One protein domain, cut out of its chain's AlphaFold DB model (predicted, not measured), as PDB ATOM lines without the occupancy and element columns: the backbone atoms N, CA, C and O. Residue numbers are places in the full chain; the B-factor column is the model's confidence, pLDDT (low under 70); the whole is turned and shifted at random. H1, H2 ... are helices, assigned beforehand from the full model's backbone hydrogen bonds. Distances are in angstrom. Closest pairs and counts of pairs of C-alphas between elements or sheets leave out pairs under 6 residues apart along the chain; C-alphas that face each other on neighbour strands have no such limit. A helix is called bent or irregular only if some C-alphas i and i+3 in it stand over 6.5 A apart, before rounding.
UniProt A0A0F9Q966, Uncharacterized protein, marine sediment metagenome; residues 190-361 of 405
ATOM      1  N   GLY A 190      12.440 -22.944  -2.195       73.44
ATOM      2  CA  GLY A 190      11.401 -23.850  -1.700       73.44
ATOM      3  C   GLY A 190      10.922 -24.850  -2.757       73.44
ATOM      4  O   GLY A 190      10.812 -26.042  -2.472       73.44
ATOM      5  N   THR A 191      10.716 -24.400  -3.996       75.44
ATOM      6  CA  THR A 191      10.285 -25.249  -5.118       75.44
ATOM      7  C   THR A 191      11.386 -26.220  -5.538       75.44
ATOM      8  O   THR A 191      11.126 -27.410  -5.708       75.44
ATOM      9  N   ILE A 192      12.635 -25.749  -5.605       77.12
ATOM     10  CA  ILE A 192      13.806 -26.602  -5.870       77.12
ATOM     11  C   ILE A 192      13.960 -27.657  -4.768       77.12
ATOM     12  O   ILE A 192      14.197 -28.829  -5.055       77.12
ATOM     13  N   LYS A 193      13.792 -27.268  -3.499       79.56
ATOM     14  CA  LYS A 193      13.846 -28.194  -2.363       79.56
ATOM     15  C   LYS A 193      12.758 -29.268  -2.459       79.56
ATOM     16  O   LYS A 193      13.090 -30.446  -2.351       79.56
ATOM     17  N   LYS A 194      11.503 -28.885  -2.723       78.25
ATOM     18  CA  LYS A 194      10.389 -29.829  -2.931       78.25
ATOM     19  C   LYS A 194      10.677 -30.794  -4.079       78.25
ATOM     20  O   LYS A 194      10.448 -31.991  -3.941       78.25
ATOM     21  N   LEU A 195      11.249 -30.300  -5.177       81.38
ATOM     22  CA  LEU A 195      11.600 -31.145  -6.314       81.38
ATOM     23  C   LEU A 195      12.734 -32.135  -5.973       81.38
ATOM     24  O   LEU A 195      12.660 -33.292  -6.375       81.38
ATOM     25  N   ARG A 196      13.729 -31.754  -5.155       79.88
ATOM     26  CA  ARG A 196      14.769 -32.688  -4.658       79.88
ATOM     27  C   ARG A 196      14.210 -33.734  -3.697       79.88
ATOM     28  O   ARG A 196      14.636 -34.890  -3.710       79.88
ATOM     29  N   GLU A 197      13.267 -33.335  -2.849       77.69
ATOM     30  CA  GLU A 197      12.546 -34.258  -1.970       77.69
ATOM     31  C   GLU A 197      11.741 -35.267  -2.800       77.69
ATOM     32  O   GLU A 197      11.800 -36.467  -2.526       77.69
ATOM     33  N   GLN A 198      11.079 -34.811  -3.867       78.56
ATOM     34  CA  GLN A 198      10.346 -35.667  -4.798       78.56
ATOM     35  C   GLN A 198      11.270 -36.598  -5.596       78.56
ATOM     36  O   GLN A 198      10.941 -37.773  -5.770       78.56
ATOM     37  N   GLU A 199      12.440 -36.126  -6.036       83.38
ATOM     38  CA  GLU A 199      13.454 -36.978  -6.671       83.38
ATOM     39  C   GLU A 199      13.887 -38.095  -5.714       83.38
ATOM     40  O   GLU A 199      13.860 -39.274  -6.067       83.38
ATOM     41  N   THR A 200      14.217 -37.736  -4.470       79.25
ATOM     42  CA  THR A 200      14.631 -38.697  -3.437       79.25
ATOM     43  C   THR A 200      13.531 -39.722  -3.167       79.25
ATOM     44  O   THR A 200      13.811 -40.920  -3.115       79.25
ATOM     45  N   ALA A 201      12.277 -39.279  -3.045       73.62
ATOM     46  CA  ALA A 201      11.130 -40.166  -2.869       73.62
ATOM     47  C   ALA A 201      10.962 -41.122  -4.063       73.62
ATOM     48  O   ALA A 201      10.784 -42.321  -3.865       73.62
ATOM     49  N   THR A 202      11.108 -40.615  -5.290       77.31
ATOM     50  CA  THR A 202      11.030 -41.421  -6.518       77.31
ATOM     51  C   THR A 202      12.138 -42.478  -6.554       77.31
ATOM     52  O   THR A 202      11.864 -43.644  -6.827       77.31
ATOM     53  N   ARG A 203      13.381 -42.125  -6.190       81.88
ATOM     54  CA  ARG A 203      14.501 -43.083  -6.090       81.88
ATOM     55  C   ARG A 203      14.230 -44.189  -5.070       81.88
ATOM     56  O   ARG A 203      14.546 -45.347  -5.334       81.88
ATOM     57  N   VAL A 204      13.648 -43.845  -3.920       75.75
ATOM     58  CA  VAL A 204      13.267 -44.828  -2.892       75.75
ATOM     59  C   VAL A 204      12.206 -45.786  -3.434       75.75
ATOM     60  O   VAL A 204      12.398 -46.995  -3.345       75.75
ATOM     61  N   VAL A 205      11.152 -45.263  -4.071       76.12
ATOM     62  CA  VAL A 205      10.097 -46.074  -4.706       76.12
ATOM     63  C   VAL A 205      10.686 -47.046  -5.734       76.12
ATOM     64  O   VAL A 205      10.385 -48.238  -5.695       76.12
ATOM     65  N   LEU A 206      11.577 -46.573  -6.610       80.31
ATOM     66  CA  LEU A 206      12.229 -47.413  -7.619       80.31
ATOM     67  C   LEU A 206      13.106 -48.510  -7.002       80.31
ATOM     68  O   LEU A 206      13.050 -49.663  -7.435       80.31
ATOM     69  N   GLY A 207      13.892 -48.175  -5.976       78.50
ATOM     70  CA  GLY A 207      14.719 -49.148  -5.261       78.50
ATOM     71  C   GLY A 207      13.889 -50.217  -4.543       78.50
ATOM     72  O   GLY A 207      14.260 -51.396  -4.542       78.50
ATOM     73  N   ASP A 208      12.749 -49.826  -3.971       74.69
ATOM     74  CA  ASP A 208      11.818 -50.740  -3.310       74.69
ATOM     75  C   ASP A 208      11.155 -51.677  -4.323       74.69
ATOM     76  O   ASP A 208      11.145 -52.894  -4.117       74.69
ATOM     77  N   ILE A 209      10.702 -51.146  -5.461       79.38
ATOM     78  CA  ILE A 209      10.127 -51.931  -6.560       79.38
ATOM     79  C   ILE A 209      11.130 -52.956  -7.095       79.38
ATOM     80  O   ILE A 209      10.801 -54.142  -7.167       79.38
ATOM     81  N   GLN A 210      12.364 -52.550  -7.411       82.25
ATOM     82  CA  GLN A 210      13.394 -53.474  -7.905       82.25
ATOM     83  C   GLN A 210      13.664 -54.608  -6.911       82.25
ATOM     84  O   GLN A 210      13.744 -55.778  -7.295       82.25
ATOM     85  N   ARG A 211      13.737 -54.287  -5.614       74.06
ATOM     86  CA  ARG A 211      13.919 -55.288  -4.560       74.06
ATOM     87  C   ARG A 211      12.728 -56.238  -4.462       74.06
ATOM     88  O   ARG A 211      12.936 -57.439  -4.294       74.06
ATOM     89  N   MET A 212      11.498 -55.733  -4.552       75.94
ATOM     90  CA  MET A 212      10.305 -56.583  -4.533       75.94
ATOM     91  C   MET A 212      10.250 -57.491  -5.760       75.94
ATOM     92  O   MET A 212      10.018 -58.687  -5.602       75.94
ATOM     93  N   LYS A 213      10.563 -56.984  -6.959       81.38
ATOM     94  CA  LYS A 213      10.685 -57.808  -8.172       81.38
ATOM     95  C   LYS A 213      11.717 -58.918  -7.999       81.38
ATOM     96  O   LYS A 213      11.432 -60.075  -8.302       81.38
ATOM     97  N   GLN A 214      12.883 -58.601  -7.440       79.06
ATOM     98  CA  GLN A 214      13.901 -59.605  -7.139       79.06
ATOM     99  C   GLN A 214      13.387 -60.661  -6.144       79.06
ATOM    100  O   GLN A 214      13.583 -61.855  -6.356       79.06
ATOM    101  N   GLN A 215      12.659 -60.255  -5.102       75.31
ATOM    102  CA  GLN A 215      12.043 -61.186  -4.150       75.31
ATOM    103  C   GLN A 215      10.984 -62.092  -4.795       75.31
ATOM    104  O   GLN A 215      10.914 -63.273  -4.449       75.31
ATOM    105  N   LEU A 216      10.180 -61.567  -5.726       73.94
ATOM    106  CA  LEU A 216       9.200 -62.344  -6.493       73.94
ATOM    107  C   LEU A 216       9.892 -63.424  -7.342       73.94
ATOM    108  O   LEU A 216       9.481 -64.589  -7.313       73.94
ATOM    109  N   LEU A 217      10.971 -63.044  -8.039       72.00
ATOM    110  CA  LEU A 217      11.765 -63.925  -8.903       72.00
ATOM    111  C   LEU A 217      12.513 -65.007  -8.116       72.00
ATOM    112  O   LEU A 217      12.520 -66.166  -8.520       72.00
ATOM    113  N   GLU A 218      13.091 -64.665  -6.962       70.88
ATOM    114  CA  GLU A 218      13.839 -65.613  -6.123       70.88
ATOM    115  C   GLU A 218      12.952 -66.691  -5.471       70.88
ATOM    116  O   GLU A 218      13.468 -67.623  -4.856       70.88
ATOM    117  N   GLY A 219      11.621 -66.582  -5.562       55.91
ATOM    118  CA  GLY A 219      10.668 -67.602  -5.108       55.91
ATOM    119  C   GLY A 219      10.598 -67.819  -3.593       55.91
ATOM    120  O   GLY A 219       9.723 -68.541  -3.121       55.91
ATOM    121  N   LYS A 220      11.461 -67.162  -2.813       52.47
ATOM    122  CA  LYS A 220      11.566 -67.313  -1.355       52.47
ATOM    123  C   LYS A 220      10.410 -66.684  -0.576       52.47
ATOM    124  O   LYS A 220      10.307 -66.923   0.622       52.47
ATOM    125  N   THR A 221       9.551 -65.888  -1.208       52.28
ATOM    126  CA  THR A 221       8.585 -65.039  -0.497       52.28
ATOM    127  C   THR A 221       7.131 -65.484  -0.556       52.28
ATOM    128  O   THR A 221       6.369 -64.930   0.219       52.28
ATOM    129  N   PHE A 222       6.727 -66.477  -1.358       47.09
ATOM    130  CA  PHE A 222       5.320 -66.927  -1.378       47.09
ATOM    131  C   PHE A 222       5.009 -68.077  -0.406       47.09
ATOM    132  O   PHE A 222       3.894 -68.166   0.090       47.09
ATOM    133  N   THR A 223       5.984 -68.930  -0.077       42.94
ATOM    134  CA  THR A 223       5.739 -70.135   0.745       42.94
ATOM    135  C   THR A 223       6.748 -70.372   1.870       42.94
ATOM    136  O   THR A 223       6.533 -71.263   2.688       42.94
ATOM    137  N   SER A 224       7.831 -69.591   1.977       32.56
ATOM    138  CA  SER A 224       8.867 -69.850   2.988       32.56
ATOM    139  C   SER A 224       8.735 -68.944   4.213       32.56
ATOM    140  O   SER A 224       9.098 -67.767   4.224       32.56
ATOM    141  N   VAL A 225       8.169 -69.547   5.250       35.53
ATOM    142  CA  VAL A 225       7.948 -69.046   6.606       35.53
ATOM    143  C   VAL A 225       9.264 -68.623   7.284       35.53
ATOM    144  O   VAL A 225      10.231 -69.373   7.339       35.53
ATOM    145  N   VAL A 226       9.252 -67.392   7.816       37.94
ATOM    146  CA  VAL A 226       9.813 -66.948   9.111       37.94
ATOM    147  C   VAL A 226      11.206 -67.490   9.472       37.94
ATOM    148  O   VAL A 226      11.314 -68.585  10.003       37.94
ATOM    149  N   SER A 227      12.261 -66.681   9.256       28.80
ATOM    150  CA  SER A 227      13.448 -66.538  10.148       28.80
ATOM    151  C   SER A 227      14.564 -65.664   9.539       28.80
ATOM    152  O   SER A 227      15.281 -64.982  10.265       28.80
ATOM    153  N   GLY A 228      14.725 -65.640   8.209       28.81
ATOM    154  CA  GLY A 228      15.906 -65.033   7.560       28.81
ATOM    155  C   GLY A 228      15.777 -63.576   7.086       28.81
ATOM    156  O   GLY A 228      16.786 -62.895   6.917       28.81
ATOM    157  N   ALA A 229      14.558 -63.068   6.879       33.03
ATOM    158  CA  ALA A 229      14.322 -61.783   6.200       33.03
ATOM    159  C   ALA A 229      14.380 -60.535   7.110       33.03
ATOM    160  O   ALA A 229      14.326 -59.409   6.624       33.03
ATOM    161  N   VAL A 230      14.532 -60.691   8.429       33.00
ATOM    162  CA  VAL A 230      14.455 -59.570   9.394       33.00
ATOM    163  C   VAL A 230      15.589 -58.540   9.206       33.00
ATOM    164  O   VAL A 230      15.411 -57.355   9.493       33.00
ATOM    165  N   ARG A 231      16.748 -58.937   8.655       36.88
ATOM    166  CA  ARG A 231      17.906 -58.031   8.488       36.88
ATOM    167  C   ARG A 231      17.747 -57.022   7.344       36.88
ATOM    168  O   ARG A 231      18.189 -55.887   7.493       36.88
ATOM    169  N   SER A 232      17.088 -57.384   6.241       36.59
ATOM    170  CA  SER A 232      16.805 -56.444   5.140       36.59
ATOM    171  C   SER A 232      15.591 -55.554   5.438       36.59
ATOM    172  O   SER A 232      15.546 -54.403   5.001       36.59
ATOM    173  N   VAL A 233      14.650 -56.052   6.248       36.41
ATOM    174  CA  VAL A 233      13.442 -55.338   6.696       36.41
ATOM    175  C   VAL A 233      13.770 -54.182   7.655       36.41
ATOM    176  O   VAL A 233      13.148 -53.124   7.556       36.41
ATOM    177  N   ASN A 234      14.787 -54.320   8.515       33.81
ATOM    178  CA  ASN A 234      15.190 -53.267   9.462       33.81
ATOM    179  C   ASN A 234      15.914 -52.071   8.814       33.81
ATOM    180  O   ASN A 234      15.807 -50.954   9.316       33.81
ATOM    181  N   SER A 235      16.600 -52.259   7.681       41.03
ATOM    182  CA  SER A 235      17.216 -51.146   6.934       41.03
ATOM    183  C   SER A 235      16.160 -50.242   6.274       41.03
ATOM    184  O   SER A 235      16.335 -49.029   6.253       41.03
ATOM    185  N   LEU A 236      15.045 -50.818   5.809       43.09
ATOM    186  CA  LEU A 236      13.895 -50.120   5.208       43.09
ATOM    187  C   LEU A 236      13.141 -49.245   6.212       43.09
ATOM    188  O   LEU A 236      12.837 -48.085   5.948       43.09
ATOM    189  N   VAL A 237      12.873 -49.813   7.390       43.97
ATOM    190  CA  VAL A 237      12.278 -49.108   8.531       43.97
ATOM    191  C   VAL A 237      13.177 -47.940   8.936       43.97
ATOM    192  O   VAL A 237      12.676 -46.854   9.193       43.97
ATOM    193  N   GLY A 238      14.499 -48.128   8.898       40.09
ATOM    194  CA  GLY A 238      15.479 -47.072   9.133       40.09
ATOM    195  C   GLY A 238      15.356 -45.899   8.161       40.09
ATOM    196  O   GLY A 238      15.256 -44.772   8.626       40.09
ATOM    197  N   THR A 239      15.311 -46.140   6.847       47.94
ATOM    198  CA  THR A 239      15.298 -45.067   5.833       47.94
ATOM    199  C   THR A 239      13.945 -44.360   5.740       47.94
ATOM    200  O   THR A 239      13.901 -43.130   5.736       47.94
ATOM    201  N   ALA A 240      12.836 -45.108   5.731       42.66
ATOM    202  CA  ALA A 240      11.493 -44.531   5.679       42.66
ATOM    203  C   ALA A 240      11.139 -43.796   6.982       42.66
ATOM    204  O   ALA A 240      10.587 -42.698   6.927       42.66
ATOM    205  N   LEU A 241      11.526 -44.331   8.152       48.53
ATOM    206  CA  LEU A 241      11.377 -43.611   9.422       48.53
ATOM    207  C   LEU A 241      12.406 -42.500   9.597       48.53
ATOM    208  O   LEU A 241      12.110 -41.550  10.305       48.53
ATOM    209  N   GLN A 242      13.602 -42.568   9.003       48.25
ATOM    210  CA  GLN A 242      14.524 -41.425   8.996       48.25
ATOM    211  C   GLN A 242      13.965 -40.295   8.144       48.25
ATOM    212  O   GLN A 242      14.014 -39.155   8.590       48.25
ATOM    213  N   ALA A 243      13.390 -40.594   6.978       44.91
ATOM    214  CA  ALA A 243      12.709 -39.605   6.154       44.91
ATOM    215  C   ALA A 243      11.472 -39.042   6.876       44.91
ATOM    216  O   ALA A 243      11.321 -37.827   6.969       44.91
ATOM    217  N   SER A 244      10.630 -39.891   7.478       42.78
ATOM    218  CA  SER A 244       9.450 -39.430   8.223       42.78
ATOM    219  C   SER A 244       9.822 -38.656   9.495       42.78
ATOM    220  O   SER A 244       9.214 -37.628   9.783       42.78
ATOM    221  N   ALA A 245      10.857 -39.084  10.227       43.84
ATOM    222  CA  ALA A 245      11.329 -38.421  11.442       43.84
ATOM    223  C   ALA A 245      12.107 -37.133  11.154       43.84
ATOM    224  O   ALA A 245      12.015 -36.202  11.950       43.84
ATOM    225  N   ALA A 246      12.843 -37.049  10.040       43.41
ATOM    226  CA  ALA A 246      13.455 -35.802   9.573       43.41
ATOM    227  C   ALA A 246      12.393 -34.773   9.163       43.41
ATOM    228  O   ALA A 246      12.606 -33.573   9.315       43.41
ATOM    229  N   LEU A 247      11.237 -35.250   8.699       45.31
ATOM    230  CA  LEU A 247      10.093 -34.427   8.323       45.31
ATOM    231  C   LEU A 247       9.107 -34.182   9.489       45.31
ATOM    232  O   LEU A 247       8.184 -33.392   9.336       45.31
ATOM    233  N   GLY A 248       9.307 -34.797  10.664       40.78
ATOM    234  CA  GLY A 248       8.498 -34.562  11.872       40.78
ATOM    235  C   GLY A 248       7.149 -35.294  11.928       40.78
ATOM    236  O   GLY A 248       6.288 -34.911  12.718       40.78
ATOM    237  N   PHE A 249       6.954 -36.337  11.120       52.56
ATOM    238  CA  PHE A 249       5.696 -37.085  11.040       52.56
ATOM    239  C   PHE A 249       5.773 -38.392  11.843       52.56
ATOM    240  O   PHE A 249       6.613 -39.256  11.574       52.56
ATOM    241  N   ASP A 250       4.880 -38.546  12.827       55.53
ATOM    242  CA  ASP A 250       4.754 -39.740  13.677       55.53
ATOM    243  C   ASP A 250       3.727 -40.729  13.084       55.53
ATOM    244  O   ASP A 250       2.770 -41.153  13.724       55.53
ATOM    245  N   ASP A 251       3.907 -41.074  11.807       64.75
ATOM    246  CA  ASP A 251       2.956 -41.864  11.005       64.75
ATOM    247  C   ASP A 251       3.194 -43.385  11.085       64.75
ATOM    248  O   ASP A 251       2.785 -44.148  10.212       64.75
ATOM    249  N   ARG A 252       3.849 -43.860  12.151       65.00
ATOM    250  CA  ARG A 252       4.253 -45.275  12.299       65.00
ATOM    251  C   ARG A 252       3.089 -46.253  12.227       65.00
ATOM    252  O   ARG A 252       3.270 -47.368  11.750       65.00
ATOM    253  N   ASN A 253       1.915 -45.828  12.686       69.12
ATOM    254  CA  ASN A 253       0.719 -46.659  12.680       69.12
ATOM    255  C   ASN A 253       0.319 -47.033  11.246       69.12
ATOM    256  O   ASN A 253       0.032 -48.194  11.001       69.12
ATOM    257  N   LYS A 254       0.469 -46.115  10.277       72.44
ATOM    258  CA  LYS A 254       0.136 -46.343   8.858       72.44
ATOM    259  C   LYS A 254       1.045 -47.351   8.154       72.44
ATOM    260  O   LYS A 254       0.747 -47.754   7.035       72.44
ATOM    261  N   LEU A 255       2.154 -47.740   8.784       72.00
ATOM    262  CA  LEU A 255       3.068 -48.771   8.288       72.00
ATOM    263  C   LEU A 255       2.709 -50.171   8.808       72.00
ATOM    264  O   LEU A 255       3.426 -51.123   8.493       72.00
ATOM    265  N   ASN A 256       1.651 -50.313   9.615       75.06
ATOM    266  CA  ASN A 256       1.208 -51.608  10.114       75.06
ATOM    267  C   ASN A 256       0.401 -52.354   9.033       75.06
ATOM    268  O   ASN A 256      -0.710 -51.933   8.713       75.06
ATOM    269  N   PRO A 257       0.902 -53.479   8.492       72.56
ATOM    270  CA  PRO A 257       0.189 -54.218   7.459       72.56
ATOM    271  C   PRO A 257      -1.099 -54.890   7.939       72.56
ATOM    272  O   PRO A 257      -1.930 -55.228   7.107       72.56
ATOM    273  N   GLU A 258      -1.279 -55.081   9.247       78.81
ATOM    274  CA  GLU A 258      -2.498 -55.677   9.814       78.81
ATOM    275  C   GLU A 258      -3.705 -54.729   9.771       78.81
ATOM    276  O   GLU A 258      -4.828 -55.164   9.999       78.81
ATOM    277  N   GLN A 259      -3.489 -53.440   9.489       78.69
ATOM    278  CA  GLN A 259      -4.566 -52.451   9.386       78.69
ATOM    279  C   GLN A 259      -5.256 -52.451   8.019       78.69
ATOM    280  O   GLN A 259      -6.343 -51.898   7.896       78.69
ATOM    281  N   TYR A 260      -4.653 -53.080   7.007       79.31
ATOM    282  CA  TYR A 260      -5.142 -53.046   5.632       79.31
ATOM    283  C   TYR A 260      -5.596 -54.432   5.171       79.31
ATOM    284  O   TYR A 260      -4.915 -55.434   5.403       79.31
ATOM    285  N   ASP A 261      -6.718 -54.483   4.451       79.31
ATOM    286  CA  ASP A 261      -7.210 -55.707   3.812       79.31
ATOM    287  C   ASP A 261      -6.414 -56.018   2.534       79.31
ATOM    288  O   ASP A 261      -6.831 -55.738   1.415       79.31
ATOM    289  N   LEU A 262      -5.210 -56.566   2.704       77.00
ATOM    290  CA  LEU A 262      -4.322 -56.909   1.589       77.00
ATOM    291  C   LEU A 262      -4.781 -58.148   0.807       77.00
ATOM    292  O   LEU A 262      -4.348 -58.340  -0.329       77.00
ATOM    293  N   GLU A 263      -5.635 -58.983   1.402       73.75
ATOM    294  CA  GLU A 263      -6.198 -60.170   0.746       73.75
ATOM    295  C   GLU A 263      -7.152 -59.760  -0.375       73.75
ATOM    296  O   GLU A 263      -7.081 -60.329  -1.466       73.75
ATOM    297  N   GLY A 264      -7.935 -58.701  -0.148       73.12
ATOM    298  CA  GLY A 264      -8.788 -58.093  -1.164       73.12
ATOM    299  C   GLY A 264      -8.051 -57.447  -2.345       73.12
ATOM    300  O   GLY A 264      -8.686 -57.222  -3.365       73.12
ATOM    301  N   PHE A 265      -6.742 -57.166  -2.247       74.00
ATOM    302  CA  PHE A 265      -5.983 -56.465  -3.302       74.00
ATOM    303  C   PHE A 265      -5.019 -57.355  -4.102       74.00
ATOM    304  O   PHE A 265      -4.730 -57.057  -5.258       74.00
ATOM    305  N   PHE A 266      -4.477 -58.422  -3.506       69.94
ATOM    306  CA  PHE A 266      -3.399 -59.225  -4.118       69.94
ATOM    307  C   PHE A 266      -3.714 -60.723  -4.215       69.94
ATOM    308  O   PHE A 266      -2.871 -61.515  -4.637       69.94
ATOM    309  N   GLY A 267      -4.921 -61.128  -3.819       67.12
ATOM    310  CA  GLY A 267      -5.310 -62.528  -3.742       67.12
ATOM    311  C   GLY A 267      -4.670 -63.272  -2.563       67.12
ATOM    312  O   GLY A 267      -3.672 -62.857  -1.967       67.12
ATOM    313  N   GLU A 268      -5.265 -64.414  -2.223       68.19
ATOM    314  CA  GLU A 268      -5.011 -65.123  -0.963       68.19
ATOM    315  C   GLU A 268      -3.567 -65.645  -0.822       68.19
ATOM    316  O   GLU A 268      -3.033 -65.702   0.280       68.19
ATOM    317  N   GLU A 269      -2.904 -66.032  -1.918       64.12
ATOM    318  CA  GLU A 269      -1.538 -66.579  -1.869       64.12
ATOM    319  C   GLU A 269      -0.462 -65.504  -1.684       64.12
ATOM    320  O   GLU A 269       0.440 -65.671  -0.860       64.12
ATOM    321  N   ALA A 270      -0.562 -64.373  -2.388       61.75
ATOM    322  CA  ALA A 270       0.383 -63.264  -2.228       61.75
ATOM    323  C   ALA A 270       0.225 -62.616  -0.852       61.75
ATOM    324  O   ALA A 270       1.205 -62.333  -0.154       61.75
ATOM    325  N   ALA A 271      -1.024 -62.495  -0.408       62.56
ATOM    326  CA  ALA A 271      -1.367 -62.023   0.914       62.56
ATOM    327  C   ALA A 271      -1.104 -63.054   2.033       62.56
ATOM    328  O   ALA A 271      -1.419 -62.770   3.177       62.56
ATOM    329  N   LYS A 272      -0.477 -64.215   1.811       68.62
ATOM    330  CA  LYS A 272      -0.020 -65.076   2.931       68.62
ATOM    331  C   LYS A 272       1.366 -64.700   3.452       68.62
ATOM    332  O   LYS A 272       1.731 -65.032   4.580       68.62
ATOM    333  N   SER A 273       2.143 -63.959   2.670       70.56
ATOM    334  CA  SER A 273       3.512 -63.606   3.030       70.56
ATOM    335  C   SER A 273       3.596 -62.326   3.853       70.56
ATOM    336  O   SER A 273       3.410 -61.224   3.341       70.56
ATOM    337  N   ALA A 274       3.973 -62.445   5.130       66.69
ATOM    338  CA  ALA A 274       4.182 -61.286   6.007       66.69
ATOM    339  C   ALA A 274       5.238 -60.301   5.459       66.69
ATOM    340  O   ALA A 274       5.113 -59.087   5.624       66.69
ATOM    341  N   ALA A 275       6.268 -60.814   4.774       65.62
ATOM    342  CA  ALA A 275       7.297 -59.985   4.149       65.62
ATOM    343  C   ALA A 275       6.741 -59.198   2.953       65.62
ATOM    344  O   ALA A 275       7.011 -58.004   2.836       65.62
ATOM    345  N   PHE A 276       5.935 -59.847   2.109       72.50
ATOM    346  CA  PHE A 276       5.258 -59.193   0.991       72.50
ATOM    347  C   PHE A 276       4.279 -58.123   1.484       72.50
ATOM    348  O   PHE A 276       4.401 -56.972   1.071       72.50
ATOM    349  N   LYS A 277       3.412 -58.456   2.457       72.81
ATOM    350  CA  LYS A 277       2.480 -57.502   3.085       72.81
ATOM    351  C   LYS A 277       3.194 -56.246   3.582       72.81
ATOM    352  O   LYS A 277       2.793 -55.128   3.274       72.81
ATOM    353  N   SER A 278       4.290 -56.429   4.322       72.50
ATOM    354  CA  SER A 278       5.070 -55.308   4.854       72.50
ATOM    355  C   SER A 278       5.691 -54.447   3.752       72.50
ATOM    356  O   SER A 278       5.739 -53.229   3.898       72.50
ATOM    357  N   ASN A 279       6.177 -55.046   2.663       72.81
ATOM    358  CA  ASN A 279       6.809 -54.291   1.579       72.81
ATOM    359  C   ASN A 279       5.782 -53.542   0.720       72.81
ATOM    360  O   ASN A 279       6.016 -52.387   0.383       72.81
ATOM    361  N   ILE A 280       4.627 -54.147   0.453       79.69
ATOM    362  CA  ILE A 280       3.520 -53.528  -0.287       79.69
ATOM    363  C   ILE A 280       2.969 -52.312   0.460       79.69
ATOM    364  O   ILE A 280       2.813 -51.250  -0.131       79.69
ATOM    365  N   VAL A 281       2.756 -52.423   1.774       81.06
ATOM    366  CA  VAL A 281       2.276 -51.296   2.595       81.06
ATOM    367  C   VAL A 281       3.316 -50.179   2.676       81.06
ATOM    368  O   VAL A 281       2.964 -49.003   2.626       81.06
ATOM    369  N   LYS A 282       4.610 -50.518   2.729       78.06
ATOM    370  CA  LYS A 282       5.687 -49.516   2.641       78.06
ATOM    371  C   LYS A 282       5.706 -48.817   1.290       78.06
ATOM    372  O   LYS A 282       5.848 -47.599   1.259       78.06
ATOM    373  N   LEU A 283       5.552 -49.569   0.202       77.44
ATOM    374  CA  LEU A 283       5.497 -49.009  -1.140       77.44
ATOM    375  C   LEU A 283       4.283 -48.087  -1.289       77.44
ATOM    376  O   LEU A 283       4.436 -46.958  -1.740       77.44
ATOM    377  N   ALA A 284       3.108 -48.515  -0.825       81.31
ATOM    378  CA  ALA A 284       1.904 -47.692  -0.819       81.31
ATOM    379  C   ALA A 284       2.095 -46.404  -0.011       81.31
ATOM    380  O   ALA A 284       1.758 -45.319  -0.480       81.31
ATOM    381  N   TYR A 285       2.711 -46.499   1.170       80.81
ATOM    382  CA  TYR A 285       3.055 -45.328   1.971       80.81
ATOM    383  C   TYR A 285       4.033 -44.396   1.237       80.81
ATOM    384  O   TYR A 285       3.850 -43.181   1.250       80.81
ATOM    385  N   ALA A 286       5.062 -44.939   0.581       73.50
ATOM    386  CA  ALA A 286       6.028 -44.153  -0.184       73.50
ATOM    387  C   ALA A 286       5.377 -43.454  -1.390       73.50
ATOM    388  O   ALA A 286       5.651 -42.277  -1.626       73.50
ATOM    389  N   ILE A 287       4.472 -44.135  -2.100       75.62
ATOM    390  CA  ILE A 287       3.683 -43.572  -3.206       75.62
ATOM    391  C   ILE A 287       2.792 -42.443  -2.694       75.62
ATOM    392  O   ILE A 287       2.892 -41.320  -3.189       75.62
ATOM    393  N   ALA A 288       1.997 -42.699  -1.655       79.69
ATOM    394  CA  ALA A 288       1.146 -41.691  -1.029       79.69
ATOM    395  C   ALA A 288       1.971 -40.480  -0.559       79.69
ATOM    396  O   ALA A 288       1.585 -39.330  -0.757       79.69
ATOM    397  N   ARG A 289       3.173 -40.719  -0.017       73.31
ATOM    398  CA  ARG A 289       4.071 -39.648   0.423       73.31
ATOM    399  C   ARG A 289       4.672 -38.848  -0.725       73.31
ATOM    400  O   ARG A 289       4.897 -37.651  -0.563       73.31
ATOM    401  N   SER A 290       4.945 -39.495  -1.852       67.88
ATOM    402  CA  SER A 290       5.438 -38.827  -3.057       67.88
ATOM    403  C   SER A 290       4.380 -37.914  -3.686       67.88
ATOM    404  O   SER A 290       4.742 -36.888  -4.257       67.88
ATOM    405  N   ALA A 291       3.094 -38.257  -3.534       70.25
ATOM    406  CA  ALA A 291       1.973 -37.444  -3.997       70.25
ATOM    407  C   ALA A 291       1.706 -36.234  -3.085       70.25
ATOM    408  O   ALA A 291       1.380 -35.162  -3.586       70.25
ATOM    409  N   GLU A 292       1.915 -36.379  -1.771       69.81
ATOM    410  CA  GLU A 292       1.710 -35.323  -0.764       69.81
ATOM    411  C   GLU A 292       3.024 -34.944  -0.034       69.81
ATOM    412  O   GLU A 292       3.209 -35.240   1.163       69.81
ATOM    413  N   PRO A 293       3.981 -34.287  -0.725       61.88
ATOM    414  CA  PRO A 293       5.252 -33.882  -0.137       61.88
ATOM    415  C   PRO A 293       5.051 -32.746   0.879       61.88
ATOM    416  O   PRO A 293       4.710 -31.615   0.539       61.88
ATOM    417  N   GLY A 294       5.278 -33.048   2.160       58.62
ATOM    418  CA  GLY A 294       5.178 -32.082   3.265       58.62
ATOM    419  C   GLY A 294       3.777 -31.925   3.874       58.62
ATOM    420  O   GLY A 294       3.658 -31.312   4.935       58.62
ATOM    421  N   GLY A 295       2.744 -32.525   3.274       66.00
ATOM    422  CA  GLY A 295       1.386 -32.585   3.827       66.00
ATOM    423  C   GLY A 295       1.248 -33.589   4.978       66.00
ATOM    424  O   GLY A 295       2.140 -34.408   5.221       66.00
ATOM    425  N   ARG A 296       0.128 -33.552   5.711       70.69
ATOM    426  CA  ARG A 296      -0.258 -34.678   6.578       70.69
ATOM    427  C   ARG A 296      -0.818 -35.774   5.683       70.69
ATOM    428  O   ARG A 296      -1.824 -35.540   5.032       70.69
ATOM    429  N   LEU A 297      -0.200 -36.953   5.696       75.69
ATOM    430  CA  LEU A 297      -0.769 -38.111   5.013       75.69
ATOM    431  C   LEU A 297      -2.112 -38.469   5.668       75.69
ATOM    432  O   LEU A 297      -2.181 -38.539   6.901       75.69
ATOM    433  N   ALA A 298      -3.157 -38.735   4.898       81.81
ATOM    434  CA  ALA A 298      -4.347 -39.416   5.391       81.81
ATOM    435  C   ALA A 298      -4.178 -40.937   5.239       81.81
ATOM    436  O   ALA A 298      -3.370 -41.421   4.449       81.81
ATOM    437  N   GLU A 299      -4.924 -41.713   6.022       81.75
ATOM    438  CA  GLU A 299      -4.979 -43.176   5.861       81.75
ATOM    439  C   GLU A 299      -5.563 -43.559   4.492       81.75
ATOM    440  O   GLU A 299      -5.038 -44.437   3.811       81.75
ATOM    441  N   THR A 300      -6.548 -42.786   4.023       84.88
ATOM    442  CA  THR A 300      -7.152 -42.918   2.692       84.88
ATOM    443  C   THR A 300      -6.144 -42.793   1.554       84.88
ATOM    444  O   THR A 300      -6.339 -43.395   0.502       84.88
ATOM    445  N   ASP A 301      -5.055 -42.042   1.738       84.00
ATOM    446  CA  ASP A 301      -4.025 -41.890   0.703       84.00
ATOM    447  C   ASP A 301      -3.218 -43.181   0.547       84.00
ATOM    448  O   ASP A 301      -2.913 -43.597  -0.572       84.00
ATOM    449  N   VAL A 302      -2.923 -43.853   1.666       82.00
ATOM    450  CA  VAL A 302      -2.250 -45.159   1.664       82.00
ATOM    451  C   VAL A 302      -3.171 -46.225   1.081       82.00
ATOM    452  O   VAL A 302      -2.723 -47.021   0.262       82.00
ATOM    453  N   GLU A 303      -4.460 -46.219   1.429       84.50
ATOM    454  CA  GLU A 303      -5.441 -47.138   0.837       84.50
ATOM    455  C   GLU A 303      -5.599 -46.937  -0.673       84.50
ATOM    456  O   GLU A 303      -5.676 -47.908  -1.425       84.50
ATOM    457  N   ASN A 304      -5.630 -45.688  -1.142       84.75
ATOM    458  CA  ASN A 304      -5.697 -45.391  -2.570       84.75
ATOM    459  C   ASN A 304      -4.434 -45.865  -3.296       84.75
ATOM    460  O   ASN A 304      -4.533 -46.426  -4.387       84.75
ATOM    461  N   ALA A 305      -3.260 -45.710  -2.681       83.38
ATOM    462  CA  ALA A 305      -2.022 -46.265  -3.215       83.38
ATOM    463  C   ALA A 305      -2.030 -47.806  -3.209       83.38
ATOM    464  O   ALA A 305      -1.599 -48.418  -4.181       83.38
ATOM    465  N   LEU A 306      -2.573 -48.454  -2.171       83.19
ATOM    466  CA  LEU A 306      -2.750 -49.912  -2.139       83.19
ATOM    467  C   LEU A 306      -3.683 -50.404  -3.248       83.19
ATOM    468  O   LEU A 306      -3.363 -51.390  -3.902       83.19
ATOM    469  N   LYS A 307      -4.780 -49.690  -3.515       84.25
ATOM    470  CA  LYS A 307      -5.688 -49.981  -4.636       84.25
ATOM    471  C   LYS A 307      -4.994 -49.871  -5.990       84.25
ATOM    472  O   LYS A 307      -5.257 -50.686  -6.860       84.25
ATOM    473  N   GLN A 308      -4.110 -48.888  -6.164       80.50
ATOM    474  CA  GLN A 308      -3.315 -48.746  -7.391       80.50
ATOM    475  C   GLN A 308      -2.305 -49.883  -7.570       80.50
ATOM    476  O   GLN A 308      -1.995 -50.253  -8.697       80.50
ATOM    477  N   LEU A 309      -1.774 -50.413  -6.468       80.00
ATOM    478  CA  LEU A 309      -0.858 -51.550  -6.487       80.00
ATOM    479  C   LEU A 309      -1.584 -52.893  -6.648       80.00
ATOM    480  O   LEU A 309      -0.955 -53.852  -7.084       80.00
ATOM    481  N   GLY A 310      -2.855 -52.976  -6.249       79.50
ATOM    482  CA  GLY A 310      -3.653 -54.197  -6.248       79.50
ATOM    483  C   GLY A 310      -3.882 -54.754  -7.650       79.50
ATOM    484  O   GLY A 310      -4.136 -54.014  -8.598       79.50
ATOM    485  N   THR A 311      -3.791 -56.074  -7.775       72.69
ATOM    486  CA  THR A 311      -3.866 -56.795  -9.054       72.69
ATOM    487  C   THR A 311      -4.999 -57.811  -9.117       72.69
ATOM    488  O   THR A 311      -5.139 -58.472 -10.146       72.69
ATOM    489  N   ASP A 312      -5.747 -58.011  -8.023       68.69
ATOM    490  CA  ASP A 312      -6.728 -59.098  -7.813       68.69
ATOM    491  C   ASP A 312      -6.179 -60.513  -8.120       68.69
ATOM    492  O   ASP A 312      -6.903 -61.509  -8.131       68.69
ATOM    493  N   SER A 313      -4.870 -60.619  -8.354       67.44
ATOM    494  CA  SER A 313      -4.169 -61.790  -8.864       67.44
ATOM    495  C   SER A 313      -2.909 -62.022  -8.048       67.44
ATOM    496  O   SER A 313      -2.082 -61.121  -7.899       67.44
ATOM    497  N   GLY A 314      -2.741 -63.257  -7.574       67.69
ATOM    498  CA  GLY A 314      -1.527 -63.707  -6.893       67.69
ATOM    499  C   GLY A 314      -0.388 -64.091  -7.843       67.69
ATOM    500  O   GLY A 314       0.675 -64.500  -7.374       67.69
ATOM    501  N   ASP A 315      -0.589 -63.994  -9.163       75.50
ATOM    502  CA  ASP A 315       0.435 -64.345 -10.145       75.50
ATOM    503  C   ASP A 315       1.619 -63.370 -10.064       75.50
ATOM    504  O   ASP A 315       1.488 -62.155 -10.221       75.50
ATOM    505  N   LYS A 316       2.812 -63.931  -9.862       75.50
ATOM    506  CA  LYS A 316       4.074 -63.192  -9.776       75.50
ATOM    507  C   LYS A 316       4.338 -62.341 -11.010       75.50
ATOM    508  O   LYS A 316       4.903 -61.260 -10.862       75.50
ATOM    509  N   ALA A 317       3.978 -62.825 -12.199       76.62
ATOM    510  CA  ALA A 317       4.187 -62.086 -13.440       76.62
ATOM    511  C   ALA A 317       3.296 -60.838 -13.489       76.62
ATOM    512  O   ALA A 317       3.770 -59.760 -13.841       76.62
ATOM    513  N   VAL A 318       2.040 -60.973 -13.054       76.25
ATOM    514  CA  VAL A 318       1.078 -59.866 -12.979       76.25
ATOM    515  C   VAL A 318       1.520 -58.846 -11.932       76.25
ATOM    516  O   VAL A 318       1.618 -57.664 -12.242       76.25
ATOM    517  N   ILE A 319       1.899 -59.297 -10.731       77.12
ATOM    518  CA  ILE A 319       2.409 -58.407  -9.679       77.12
ATOM    519  C   ILE A 319       3.668 -57.673 -10.165       77.12
ATOM    520  O   ILE A 319       3.781 -56.465  -9.986       77.12
ATOM    521  N   ALA A 320       4.612 -58.365 -10.812       79.94
ATOM    522  CA  ALA A 320       5.817 -57.731 -11.344       79.94
ATOM    523  C   ALA A 320       5.503 -56.666 -12.410       79.94
ATOM    524  O   ALA A 320       6.115 -55.600 -12.378       79.94
ATOM    525  N   ALA A 321       4.541 -56.928 -13.299       78.69
ATOM    526  CA  ALA A 321       4.097 -55.967 -14.307       78.69
ATOM    527  C   ALA A 321       3.455 -54.721 -13.674       78.69
ATOM    528  O   ALA A 321       3.768 -53.601 -14.075       78.69
ATOM    529  N   THR A 322       2.633 -54.888 -12.638       79.00
ATOM    530  CA  THR A 322       2.034 -53.758 -11.911       79.00
ATOM    531  C   THR A 322       3.084 -52.925 -11.186       79.00
ATOM    532  O   THR A 322       3.023 -51.698 -11.200       79.00
ATOM    533  N   LEU A 323       4.106 -53.562 -10.611       82.19
ATOM    534  CA  LEU A 323       5.230 -52.834 -10.024       82.19
ATOM    535  C   LEU A 323       6.012 -52.026 -11.069       82.19
ATOM    536  O   LEU A 323       6.437 -50.912 -10.771       82.19
ATOM    537  N   ASP A 324       6.175 -52.547 -12.286       82.50
ATOM    538  CA  ASP A 324       6.790 -51.794 -13.385       82.50
ATOM    539  C   ASP A 324       5.927 -50.604 -13.817       82.50
ATOM    540  O   ASP A 324       6.447 -49.502 -14.005       82.50
ATOM    541  N   GLU A 325       4.609 -50.778 -13.899       80.38
ATOM    542  CA  GLU A 325       3.688 -49.684 -14.215       80.38
ATOM    543  C   GLU A 325       3.765 -48.560 -13.176       80.38
ATOM    544  O   GLU A 325       3.836 -47.379 -13.531       80.38
ATOM    545  N   VAL A 326       3.841 -48.925 -11.898       79.44
ATOM    546  CA  VAL A 326       3.992 -47.989 -10.779       79.44
ATOM    547  C   VAL A 326       5.342 -47.281 -10.832       79.44
ATOM    548  O   VAL A 326       5.395 -46.063 -10.652       79.44
ATOM    549  N   ALA A 327       6.428 -48.001 -11.127       81.31
ATOM    550  CA  ALA A 327       7.751 -47.409 -11.319       81.31
ATOM    551  C   ALA A 327       7.724 -46.367 -12.446       81.31
ATOM    552  O   ALA A 327       8.121 -45.216 -12.246       81.31
ATOM    553  N   SER A 328       7.186 -46.729 -13.612       79.88
ATOM    554  CA  SER A 328       7.036 -45.803 -14.735       79.88
ATOM    555  C   SER A 328       6.094 -44.640 -14.407       79.88
ATOM    556  O   SER A 328       6.311 -43.527 -14.887       79.88
ATOM    557  N   GLY A 329       5.046 -44.866 -13.614       77.25
ATOM    558  CA  GLY A 329       4.118 -43.836 -13.145       77.25
ATOM    559  C   GLY A 329       4.797 -42.815 -12.233       77.25
ATOM    560  O   GLY A 329       4.677 -41.612 -12.469       77.25
ATOM    561  N   ALA A 330       5.585 -43.278 -11.259       78.31
ATOM    562  CA  ALA A 330       6.350 -42.425 -10.352       78.31
ATOM    563  C   ALA A 330       7.352 -41.546 -11.118       78.31
ATOM    564  O   ALA A 330       7.412 -40.332 -10.909       78.31
ATOM    565  N   VAL A 331       8.078 -42.131 -12.076       84.31
ATOM    566  CA  VAL A 331       9.026 -41.382 -12.910       84.31
ATOM    567  C   VAL A 331       8.311 -40.385 -13.829       84.31
ATOM    568  O   VAL A 331       8.772 -39.252 -13.979       84.31
ATOM    569  N   ARG A 332       7.157 -40.751 -14.409       82.94
ATOM    570  CA  ARG A 332       6.318 -39.822 -15.190       82.94
ATOM    571  C   ARG A 332       5.839 -38.644 -14.339       82.94
ATOM    572  O   ARG A 332       5.919 -37.504 -14.797       82.94
ATOM    573  N   GLY A 333       5.400 -38.903 -13.107       79.75
ATOM    574  CA  GLY A 333       4.986 -37.872 -12.154       79.75
ATOM    575  C   GLY A 333       6.126 -36.916 -11.801       79.75
ATOM    576  O   GLY A 333       5.962 -35.697 -11.885       79.75
ATOM    577  N   PHE A 334       7.312 -37.452 -11.502       82.94
ATOM    578  CA  PHE A 334       8.499 -36.632 -11.260       82.94
ATOM    579  C   PHE A 334       8.897 -35.813 -12.495       82.94
ATOM    580  O   PHE A 334       9.178 -34.624 -12.373       82.94
ATOM    581  N   LYS A 335       8.853 -36.392 -13.701       87.25
ATOM    582  CA  LYS A 335       9.118 -35.657 -14.948       87.25
ATOM    583  C   LYS A 335       8.131 -34.509 -15.171       87.25
ATOM    584  O   LYS A 335       8.542 -33.430 -15.595       87.25
ATOM    585  N   ALA A 336       6.848 -34.701 -14.872       84.25
ATOM    586  CA  ALA A 336       5.852 -33.633 -14.960       84.25
ATOM    587  C   ALA A 336       6.160 -32.480 -13.984       84.25
ATOM    588  O   ALA A 336       6.122 -31.311 -14.375       84.25
ATOM    589  N   ALA A 337       6.546 -32.797 -12.745       82.12
ATOM    590  CA  ALA A 337       6.965 -31.794 -11.770       82.12
ATOM    591  C   ALA A 337       8.257 -31.081 -12.204       82.12
ATOM    592  O   ALA A 337       8.293 -29.853 -12.255       82.12
ATOM    593  N   PHE A 338       9.277 -31.841 -12.613       86.19
ATOM    594  CA  PHE A 338      10.550 -31.321 -13.110       86.19
ATOM    595  C   PHE A 338      10.340 -30.362 -14.282       86.19
ATOM    596  O   PHE A 338      10.806 -29.232 -14.234       86.19
ATOM    597  N   THR A 339       9.582 -30.767 -15.304       85.81
ATOM    598  CA  THR A 339       9.324 -29.916 -16.481       85.81
ATOM    599  C   THR A 339       8.536 -28.657 -16.136       85.81
ATOM    600  O   THR A 339       8.722 -27.625 -16.776       85.81
ATOM    601  N   THR A 340       7.675 -28.705 -15.118       84.25
ATOM    602  CA  THR A 340       6.975 -27.513 -14.631       84.25
ATOM    603  C   THR A 340       7.945 -26.535 -13.968       84.25
ATOM    604  O   THR A 340       7.916 -25.347 -14.284       84.25
ATOM    605  N   VAL A 341       8.831 -27.029 -13.100       81.69
ATOM    606  CA  VAL A 341       9.851 -26.206 -12.435       81.69
ATOM    607  C   VAL A 341      10.864 -25.667 -13.439       81.69
ATOM    608  O   VAL A 341      11.192 -24.487 -13.386       81.69
ATOM    609  N   ASP A 342      11.305 -26.483 -14.392       84.06
ATOM    610  CA  ASP A 342      12.253 -26.074 -15.429       84.06
ATOM    611  C   ASP A 342      11.650 -25.012 -16.363       84.06
ATOM    612  O   ASP A 342      12.303 -24.027 -16.678       84.06
ATOM    613  N   ARG A 343      10.358 -25.097 -16.713       83.75
ATOM    614  CA  ARG A 343       9.680 -24.006 -17.443       83.75
ATOM    615  C   ARG A 343       9.622 -22.703 -16.649       83.75
ATOM    616  O   ARG A 343       9.701 -21.629 -17.238       83.75
ATOM    617  N   GLN A 344       9.429 -22.791 -15.337       82.00
ATOM    618  CA  GLN A 344       9.335 -21.627 -14.452       82.00
ATOM    619  C   GLN A 344      10.707 -21.032 -14.116       82.00
ATOM    620  O   GLN A 344      10.822 -19.840 -13.841       82.00
ATOM    621  N   SER A 345      11.752 -21.856 -14.090       79.62
ATOM    622  CA  SER A 345      13.119 -21.472 -13.739       79.62
ATOM    623  C   SER A 345      14.124 -22.367 -14.471       79.62
ATOM    624  O   SER A 345      14.677 -23.293 -13.862       79.62
ATOM    625  N   PRO A 346      14.369 -22.092 -15.767       80.81
ATOM    626  CA  PRO A 346      15.184 -22.951 -16.623       80.81
ATOM    627  C   PRO A 346      16.577 -23.195 -16.051       80.81
ATOM    628  O   PRO A 346      17.273 -22.254 -15.666       80.81
ATOM    629  N   GLY A 347      16.980 -24.464 -15.969       76.88
ATOM    630  CA  GLY A 347      18.317 -24.870 -15.518       76.88
ATOM    631  C   GLY A 347      18.588 -24.717 -14.015       76.88
ATOM    632  O   GLY A 347      19.647 -25.125 -13.544       76.88
ATOM    633  N   SER A 348      17.640 -24.196 -13.230       77.88
ATOM    634  CA  SER A 348      17.808 -24.015 -11.778       77.88
ATOM    635  C   SER A 348      17.949 -25.334 -11.005       77.88
ATOM    636  O   SER A 348      18.579 -25.374  -9.945       77.88
ATOM    637  N   PHE A 349      17.392 -26.422 -11.543       75.94
ATOM    638  CA  PHE A 349      17.481 -27.766 -10.972       75.94
ATOM    639  C   PHE A 349      18.582 -28.631 -11.615       75.94
ATOM    640  O   PHE A 349      18.912 -29.689 -11.084       75.94
ATOM    641  N   GLY A 350      19.193 -28.171 -12.712       82.56
ATOM    642  CA  GLY A 350      20.073 -28.982 -13.554       82.56
ATOM    643  C   GLY A 350      19.299 -29.843 -14.555       82.56
ATOM    644  O   GLY A 350      18.149 -29.556 -14.879       82.56
ATOM    645  N   GLU A 351      19.947 -30.885 -15.071       85.50
ATOM    646  CA  GLU A 351      19.354 -31.793 -16.055       85.50
ATOM    647  C   GLU A 351      18.447 -32.842 -15.398       85.50
ATOM    648  O   GLU A 351      18.607 -33.196 -14.227       85.50
ATOM    649  N   PHE A 352      17.487 -33.360 -16.169       86.44
ATOM    650  CA  PHE A 352      16.658 -34.474 -15.718       86.44
ATOM    651  C   PHE A 352      17.549 -35.705 -15.479       86.44
ATOM    652  O   PHE A 352      18.353 -36.026 -16.359       86.44
ATOM    653  N   PRO A 353      17.414 -36.418 -14.345       84.12
ATOM    654  CA  PRO A 353      18.275 -37.550 -14.035       84.12
ATOM    655  C   PRO A 353      18.281 -38.600 -15.163       84.12
ATOM    656  O   PRO A 353      17.211 -39.075 -15.561       84.12
ATOM    657  N   PRO A 354      19.458 -38.981 -15.695       79.62
ATOM    658  CA  PRO A 354      19.542 -39.868 -16.857       79.62
ATOM    659  C   PRO A 354      19.004 -41.271 -16.549       79.62
ATOM    660  O   PRO A 354      18.334 -41.877 -17.380       79.62
ATOM    661  N   ASP A 355      19.188 -41.742 -15.317       79.56
ATOM    662  CA  ASP A 355      18.694 -43.038 -14.852       79.56
ATOM    663  C   ASP A 355      17.158 -43.117 -14.816       79.56
ATOM    664  O   ASP A 355      16.571 -44.185 -14.978       79.56
ATOM    665  N   PHE A 356      16.482 -41.979 -14.662       83.81
ATOM    666  CA  PHE A 356      15.028 -41.899 -14.785       83.81
ATOM    667  C   PHE A 356      14.585 -41.881 -16.245       83.81
ATOM    668  O   PHE A 356      13.521 -42.404 -16.576       83.81
ATOM    669  N   ALA A 357      15.382 -41.287 -17.134       78.00
ATOM    670  CA  ALA A 357      15.074 -41.269 -18.557       78.00
ATOM    671  C   ALA A 357      15.072 -42.691 -19.137       78.00
ATOM    672  O   ALA A 357      14.194 -43.013 -19.937       78.00
ATOM    673  N   ASP A 358      15.979 -43.551 -18.671       77.38
ATOM    674  CA  ASP A 358      16.038 -44.958 -19.075       77.38
ATOM    675  C   ASP A 358      14.781 -45.745 -18.678       77.38
ATOM    676  O   ASP A 358      14.290 -46.553 -19.459       77.38
ATOM    677  N   LEU A 359      14.189 -45.447 -17.517       74.25
ATOM    678  CA  LEU A 359      12.948 -46.079 -17.041       74.25
ATOM    679  C   LEU A 359      11.680 -45.586 -17.759       74.25
ATOM    680  O   LEU A 359      10.606 -46.171 -17.605       74.25
ATOM    681  N   LEU A 360      11.786 -44.493 -18.517       74.44
ATOM    682  CA  LEU A 360      10.711 -43.973 -19.364       74.44
ATOM    683  C   LEU A 360      10.785 -44.494 -20.796       74.44
ATOM    684  O   LEU A 360       9.836 -44.282 -21.557       74.44
ATOM    685  N   LYS A 361      11.890 -45.142 -21.183       74.62
ATOM    686  CA  LYS A 361      11.976 -45.801 -22.482       74.62
ATOM    687  C   LYS A 361      10.943 -46.935 -22.484       74.62
ATOM    688  O   LYS A 361      10.906 -47.720 -21.535       74.62
TER     689      LYS A 361
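This is residues 190 to 361 of the 405 residues of an uncharacterized protein of marine sediment metagenome (UniProt A0A0F9Q966). Two long helices, H1 and H7, run side by side in opposite ways, and H5 joins them in a three-helix bundle. H6 crosses H5 steeply, H2 runs loosely beside H1 and H5 without touching any helix, and short H8 folds back on H7. The printed part has 172 residues with eight named helices, H1 to H8 in order, and no named strand: all helix. It is compact, with a radius of gyration of the C-alphas of 16.4 A and spans of 51 by 37 by 28 A.

H1, residues 190 to 217, begins at C-alpha (11.401, -23.850, -1.700) and measures 40.7 A. H2 is residues 230 to 246, 23.8 A; H3 252 to 255, 5.5 A; H4 263 to 270, 7.9 A, irregular, with C-alphas 265 and 268 9.0 A apart. H5 is residues 274 to 291, 25.9 A; H6 299 to 309, 15.5 A; H7 316 to 344, 42.2 A. H8, residues 354 to 359, 9.1 A, ends at C-alpha (12.948, -46.079, -17.041).

H1 touches H7 at a shallow tilt of 14 degrees, closest C-alphas Leu 206 and Ala 327, 5.8 A. H1 touches H5, Ala 201 to Ser 290, 5.9 A between C-alphas. H5 touches H6 with residues 280 to 288 alone, C-alphas of Ala 284 and Ala 305 4.8 A apart. H3 touches H5; H4 and H6 only just touch, with 3 pairs of C-alphas within 8 A. H7 and H8 form a hairpin. Every O i to N i+4 pair is within hydrogen-bond range in H1, H5, H6 and H7, but 11 of 13 in H2, 1 of 2 in H8 and 1 of 4 in H4, which has 1 of 5 O i to N i+3 pairs; H3 is too short for one.

The farthest C-alphas, Val 225 and Pro 346, are 52.1 A apart. The printed part has no cut; the link H1 to H2 is long. Mean pLDDT is 70.4, with residues 219 to 253 among those under 70.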